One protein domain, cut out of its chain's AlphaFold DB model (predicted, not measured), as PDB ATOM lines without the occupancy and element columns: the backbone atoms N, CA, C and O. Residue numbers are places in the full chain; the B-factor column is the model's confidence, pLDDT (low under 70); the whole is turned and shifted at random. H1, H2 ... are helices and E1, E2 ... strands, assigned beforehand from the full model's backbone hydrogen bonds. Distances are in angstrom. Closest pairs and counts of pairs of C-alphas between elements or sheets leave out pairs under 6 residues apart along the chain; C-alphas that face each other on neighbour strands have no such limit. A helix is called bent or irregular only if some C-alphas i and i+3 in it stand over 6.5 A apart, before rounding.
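Overview. This is residues 2 to 52 of the 200 residues of the protein "Aminoglycoside 6-adenylyltransferase" of Clostridia bacterium (UniProt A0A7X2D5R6). What shows first? Little regular structure exists: hairpin E1 and E2 lies at one end, helix H1 and looping residues 27 to 52 at the other. How built? Of 51 printed residues, 15 are in E1, E2 and H1 in order, mixed in class. It is loose, radius of gyration of the C-alphas 13.3 A, spanning 35 by 30 by 16 A.

Along the chain. Which strands? E1, residues 2 to 4, begins at C-alpha (36.315, 36.305, 79.173); E2 is residues 10 to 12. Which helix? H1, residues 18 to 26, ends at C-alpha (27.403, 18.158, 85.335).

Arrangement. What pairs? E1 and E2 are an antiparallel hairpin, N 3 and O 11 within hydrogen-bond range, 2.9 A. And H1? It is apart from E1 and irregular, C-alphas 19 and 22 being 7.8 A apart. Its O i to N i+4 pairs are within range in 0 of 5, O i to N i+3 in 5 of 6.

Size, cuts and confidence. How large? The farthest C-alphas, Val 6 and Asn 42, are 35.4 A apart. Any cut? The printed part has no cut.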
ATOM      1  N   LEU A   2      37.570  35.583  79.368       92.25
ATOM      2  CA  LEU A   2      36.315  36.305  79.173       92.25
ATOM      3  C   LEU A   2      36.555  37.263  78.011       92.25
ATOM      4  O   LEU A   2      37.484  38.068  78.080       92.25
ATOM      5  N   MET A   3      35.790  37.132  76.933       95.00
ATOM      6  CA  MET A   3      35.967  37.922  75.716       95.00
ATOM      7  C   MET A   3      34.718  38.758  75.464       95.00
ATOM      8  O   MET A   3      33.628  38.210  75.315       95.00
ATOM      9  N   GLN A   4      34.892  40.077  75.408       96.06
ATOM     10  CA  GLN A   4      33.870  41.020  74.965       96.06
ATOM     11  C   GLN A   4      34.189  41.420  73.523       96.06
ATOM     12  O   GLN A   4      35.217  42.048  73.269       96.06
ATOM     13  N   LEU A   5      33.334  41.020  72.587       95.56
ATOM     14  CA  LEU A   5      33.488  41.318  71.168       95.56
ATOM     15  C   LEU A   5      32.952  42.720  70.851       95.56
ATOM     16  O   LEU A   5      32.133  43.280  71.585       95.56
ATOM     17  N   VAL A   6      33.443  43.293  69.748       96.94
ATOM     18  CA  VAL A   6      33.135  44.670  69.312       96.94
ATOM     19  C   VAL A   6      31.659  44.843  68.943       96.94
ATOM     20  O   VAL A   6      31.112  45.932  69.078       96.94
ATOM     21  N   ASP A   7      31.001  43.767  68.524       96.00
ATOM     22  CA  ASP A   7      29.570  43.728  68.213       96.00
ATOM     23  C   ASP A   7      28.671  43.617  69.463       96.00
ATOM     24  O   ASP A   7      27.448  43.592  69.344       96.00
ATOM     25  N   GLY A   8      29.259  43.558  70.662       95.00
ATOM     26  CA  GLY A   8      28.542  43.437  71.930       95.00
ATOM     27  C   GLY A   8      28.345  41.999  72.418       95.00
ATOM     28  O   GLY A   8      27.963  41.816  73.577       95.00
ATOM     29  N   ASN A   9      28.665  40.979  71.614       95.94
ATOM     30  CA  ASN A   9      28.603  39.588  72.059       95.94
ATOM     31  C   ASN A   9      29.694  39.288  73.095       95.94
ATOM     32  O   ASN A   9      30.825  39.768  73.004       95.94
ATOM     33  N   ARG A  10      29.360  38.459  74.086       96.31
ATOM     34  CA  ARG A  10      30.305  37.991  75.102       96.31
ATOM     35  C   ARG A  10      30.464  36.481  75.012       96.31
ATOM     36  O   ARG A  10      29.473  35.759  75.010       96.31
ATOM     37  N   ILE A  11      31.712  36.021  75.000       95.44
ATOM     38  CA  ILE A  11      32.065  34.601  75.024       95.44
ATOM     39  C   ILE A  11      32.951  34.337  76.239       95.44
ATOM     40  O   ILE A  11      34.022  34.932  76.391       95.44
ATOM     41  N   ASP A  12      32.524  33.397  77.076       94.81
ATOM     42  CA  ASP A  12      33.321  32.880  78.182       94.81
ATOM     43  C   ASP A  12      33.965  31.559  77.725       94.81
ATOM     44  O   ASP A  12      33.311  30.525  77.636       94.81
ATOM     45  N   LEU A  13      35.261  31.599  77.399       94.25
ATOM     46  CA  LEU A  13      36.031  30.443  76.928       94.25
ATOM     47  C   LEU A  13      36.885  29.872  78.059       94.25
ATOM     48  O   LEU A  13      37.714  30.579  78.635       94.25
ATOM     49  N   SER A  14      36.754  28.579  78.332       91.06
ATOM     50  CA  SER A  14      37.538  27.891  79.360       91.06
ATOM     51  C   SER A  14      38.330  26.728  78.772       91.06
ATOM     52  O   SER A  14      37.875  26.064  77.848       91.06
ATOM     53  N   PHE A  15      39.519  26.485  79.326       91.44
ATOM     54  CA  PHE A  15      40.349  25.326  79.010       91.44
ATOM     55  C   PHE A  15      40.383  24.413  80.228       91.44
ATOM     56  O   PHE A  15      40.575  24.884  81.352       91.44
ATOM     57  N   PHE A  16      40.223  23.114  80.009       89.50
ATOM     58  CA  PHE A  16      40.239  22.115  81.070       89.50
ATOM     59  C   PHE A  16      41.239  21.015  80.732       89.50
ATOM     60  O   PHE A  16      41.475  20.705  79.566       89.50
ATOM     61  N   ASN A  17      41.848  20.435  81.766       92.38
ATOM     62  CA  ASN A  17      42.681  19.253  81.601       92.38
ATOM     63  C   ASN A  17      41.791  18.055  81.245       92.38
ATOM     64  O   ASN A  17      40.716  17.902  81.827       92.38
ATOM     65  N   ILE A  18      42.258  17.193  80.342       91.00
ATOM     66  CA  ILE A  18      41.487  16.046  79.858       91.00
ATOM     67  C   ILE A  18      41.068  15.076  80.969       91.00
ATOM     68  O   ILE A  18      40.008  14.467  80.896       91.00
ATOM     69  N   ASN A  19      41.816  15.022  82.072       91.88
ATOM     70  CA  ASN A  19      41.473  14.209  83.239       91.88
ATOM     71  C   ASN A  19      40.180  14.668  83.947       91.88
ATOM     72  O   ASN A  19      39.718  14.003  84.867       91.88
ATOM     73  N   ARG A  20      39.607  15.814  83.556       90.06
ATOM     74  CA  ARG A  20      38.356  16.376  84.093       90.06
ATOM     75  C   ARG A  20      37.175  16.219  83.135       90.06
ATOM     76  O   ARG A  20      36.142  16.845  83.350       90.06
ATOM     77  N   ILE A  21      37.308  15.416  82.078       89.00
ATOM     78  CA  ILE A  21      36.290  15.290  81.025       89.00
ATOM     79  C   ILE A  21      34.924  14.830  81.551       89.00
ATOM     80  O   ILE A  21      33.891  15.264  81.051       89.00
ATOM     81  N   ASP A  22      34.900  14.044  82.630       86.81
ATOM     82  CA  ASP A  22      33.655  13.623  83.277       86.81
ATOM     83  C   ASP A  22      32.878  14.779  83.924       86.81
ATOM     84  O   ASP A  22      31.672  14.665  84.151       86.81
ATOM     85  N   GLU A  23      33.518  15.921  84.190       88.56
ATOM     86  CA  GLU A  23      32.826  17.107  84.698       88.56
ATOM     87  C   GLU A  23      31.855  17.710  83.680       88.56
ATOM     88  O   GLU A  23      30.909  18.377  84.097       88.56
ATOM     89  N   LEU A  24      32.025  17.426  82.381       84.00
ATOM     90  CA  LEU A  24      31.109  17.868  81.321       84.00
ATOM     91  C   LEU A  24      29.680  17.349  81.536       84.00
ATOM     92  O   LEU A  24      28.719  18.015  81.171       84.00
ATOM     93  N   ARG A  25      29.516  16.204  82.212       83.31
ATOM     94  CA  ARG A  25      28.196  15.628  82.527       83.31
ATOM     95  C   ARG A  25      27.404  16.439  83.558       83.31
ATOM     96  O   ARG A  25      26.227  16.158  83.771       83.31
ATOM     97  N   LYS A  26      28.044  17.381  84.262       84.44
ATOM     98  CA  LYS A  26      27.403  18.158  85.335       84.44
ATOM     99  C   LYS A  26      26.482  19.248  84.799       84.44
ATOM    100  O   LYS A  26      25.517  19.586  85.482       84.44
ATOM    101  N   ASP A  27      26.805  19.809  83.637       88.12
ATOM    102  CA  ASP A  27      26.021  20.867  83.011       88.12
ATOM    103  C   ASP A  27      25.186  20.272  81.883       88.12
ATOM    104  O   ASP A  27      25.718  19.830  80.861       88.12
ATOM    105  N   SER A  28      23.871  20.256  82.085       89.69
ATOM    106  CA  SER A  28      22.944  19.673  81.124       89.69
ATOM    107  C   SER A  28      22.804  20.493  79.847       89.69
ATOM    108  O   SER A  28      22.178  19.999  78.924       89.69
ATOM    109  N   LEU A  29      23.360  21.707  79.767       92.50
ATOM    110  CA  LEU A  29      23.375  22.521  78.545       92.50
ATOM    111  C   LEU A  29      24.617  22.278  77.670       92.50
ATOM    112  O   LEU A  29      24.823  22.991  76.689       92.50
ATOM    113  N   THR A  30      25.462  21.304  78.016       91.19
ATOM    114  CA  THR A  30      26.689  21.018  77.262       91.19
ATOM    115  C   THR A  30      26.374  20.386  75.909       91.19
ATOM    116  O   THR A  30      25.796  19.305  75.845       91.19
ATOM    117  N   GLU A  31      26.848  21.015  74.836       91.81
ATOM    118  CA  GLU A  31      26.780  20.496  73.469       91.81
ATOM    119  C   GLU A  31      28.190  20.227  72.924       91.81
ATOM    120  O   GLU A  31      29.091  21.067  73.027       91.81
ATOM    121  N   VAL A  32      28.398  19.042  72.341       91.75
ATOM    122  CA  VAL A  32      29.686  18.657  71.752       91.75
ATOM    123  C   VAL A  32      29.741  19.111  70.303       91.75
ATOM    124  O   VAL A  32      29.109  18.524  69.432       91.75
ATOM    125  N   LEU A  33      30.555  20.130  70.032       93.88
ATOM    126  CA  LEU A  33      30.760  20.623  68.668       93.88
ATOM    127  C   LEU A  33      31.812  19.812  67.892       93.88
ATOM    128  O   LEU A  33      31.735  19.708  66.671       93.88
ATOM    129  N   LEU A  34      32.820  19.270  68.586       93.81
ATOM    130  CA  LEU A  34      33.905  18.493  67.985       93.81
ATOM    131  C   LEU A  34      34.571  17.581  69.022       93.81
ATOM    132  O   LEU A  34      35.033  18.061  70.056       93.81
ATOM    133  N   ASP A  35      34.710  16.299  68.687       93.62
ATOM    134  CA  ASP A  35      35.554  15.335  69.397       93.62
ATOM    135  C   ASP A  35      36.515  14.681  68.400       93.62
ATOM    136  O   ASP A  35      36.081  14.005  67.469       93.62
ATOM    137  N   LYS A  36      37.816  14.932  68.554       94.94
ATOM    138  CA  LYS A  36      38.840  14.425  67.625       94.94
ATOM    139  C   LYS A  36      39.339  13.032  67.988       94.94
ATOM    140  O   LYS A  36      39.754  12.300  67.098       94.94
ATOM    141  N   ASP A  37      39.310  12.704  69.275       94.31
ATOM    142  CA  ASP A  37      39.935  11.500  69.826       94.31
ATOM    143  C   ASP A  37      38.889  10.494  70.337       94.31
ATOM    144  O   ASP A  37      39.249   9.425  70.825       94.31
ATOM    145  N   HIS A  38      37.596  10.820  70.205       91.38
ATOM    146  CA  HIS A  38      36.464  10.010  70.673       91.38
ATOM    147  C   HIS A  38      36.510   9.728  72.182       91.38
ATOM    148  O   HIS A  38      36.169   8.638  72.644       91.38
ATOM    149  N   ILE A  39      36.974  10.714  72.950       91.31
ATOM    150  CA  ILE A  39      37.174  10.619  74.402       91.31
ATOM    151  C   ILE A  39      36.074  11.319  75.198       91.31
ATOM    152  O   ILE A  39      35.979  11.112  76.409       91.31
ATOM    153  N   ILE A  40      35.242  12.142  74.553       90.50
ATOM    154  CA  ILE A  40      34.138  12.826  75.222       90.50
ATOM    155  C   ILE A  40      33.070  11.784  75.591       90.50
ATOM    156  O   ILE A  40      32.653  10.991  74.744       90.50
ATOM    157  N   PRO A  41      32.617  11.745  76.859       86.69
ATOM    158  CA  PRO A  41      31.588  10.807  77.274       86.69
ATOM    159  C   PRO A  41      30.283  11.070  76.529       86.69
ATOM    160  O   PRO A  41      29.993  12.200  76.148       86.69
ATOM    161  N   ASN A  42      29.453  10.035  76.399       85.69
ATOM    162  CA  ASN A  42      28.117  10.213  75.846       85.69
ATOM    163  C   ASN A  42      27.315  11.177  76.739       85.69
ATOM    164  O   ASN A  42      27.058  10.870  77.911       85.69
ATOM    165  N   LEU A  43      26.980  12.348  76.199       87.12
ATOM    166  CA  LEU A  43      26.181  13.366  76.870       87.12
ATOM    167  C   LEU A  43      24.717  13.205  76.460       87.12
ATOM    168  O   LEU A  43      24.411  12.740  75.365       87.12
ATOM    169  N   LEU A  44      23.809  13.569  77.363       85.69
ATOM    170  CA  LEU A  44      22.397  13.704  77.015       85.69
ATOM    171  C   LEU A  44      22.197  14.954  76.156       85.69
ATOM    172  O   LEU A  44      23.012  15.875  76.214       85.69
ATOM    173  N   ASP A  45      21.086  14.996  75.421       87.00
ATOM    174  CA  ASP A  45      20.714  16.183  74.656       87.00
ATOM    175  C   ASP A  45      20.647  17.426  75.567       87.00
ATOM    176  O   ASP A  45      20.111  17.340  76.688       87.00
ATOM    177  N   PRO A  46      21.161  18.583  75.098       89.06
ATOM    178  CA  PRO A  46      21.160  19.809  75.875       89.06
ATOM    179  C   PRO A  46      19.765  20.163  76.406       89.06
ATOM    180  O   PRO A  46      18.791  20.263  75.661       89.06
ATOM    181  N   SER A  47      19.660  20.363  77.717       89.06
ATOM    182  CA  SER A  47      18.413  20.685  78.417       89.06
ATOM    183  C   SER A  47      18.668  21.560  79.642       89.06
ATOM    184  O   SER A  47      19.794  21.677  80.115       89.06
ATOM    185  N   GLU A  48      17.618  22.137  80.229       87.62
ATOM    186  CA  GLU A  48      17.724  22.918  81.475       87.62
ATOM    187  C   GLU A  48      17.704  22.046  82.748       87.62
ATOM    188  O   GLU A  48      17.616  22.563  83.862       87.62
ATOM    189  N   SER A  49      17.777  20.718  82.611       88.94
ATOM    190  CA  SER A  49      17.556  19.767  83.709       88.94
ATOM    191  C   SER A  49      18.466  19.981  84.930       88.94
ATOM    192  O   SER A  49      17.993  19.868  86.062       88.94
ATOM    193  N   SER A  50      19.736  20.365  84.751       89.75
ATOM    194  CA  SER A  50      20.658  20.654  85.863       89.75
ATOM    195  C   SER A  50      20.352  21.960  86.607       89.75
ATOM    196  O   SER A  50      20.859  22.160  87.713       89.75
ATOM    197  N   TYR A  51      19.526  22.835  86.026       91.19
ATOM    198  CA  TYR A  51      19.138  24.143  86.568       91.19
ATOM    199  C   TYR A  51      17.763  24.144  87.234       91.19
ATOM    200  O   TYR A  51      17.364  25.162  87.815       91.19
ATOM    201  N   LEU A  52      17.039  23.025  87.145       94.81
ATOM    202  CA  LEU A  52      15.754  22.859  87.803       94.81
ATOM    203  C   LEU A  52      15.908  22.932  89.319       94.81
ATOM    204  O   LEU A  52      16.911  22.505  89.903       94.81
TER     205      LEU A  52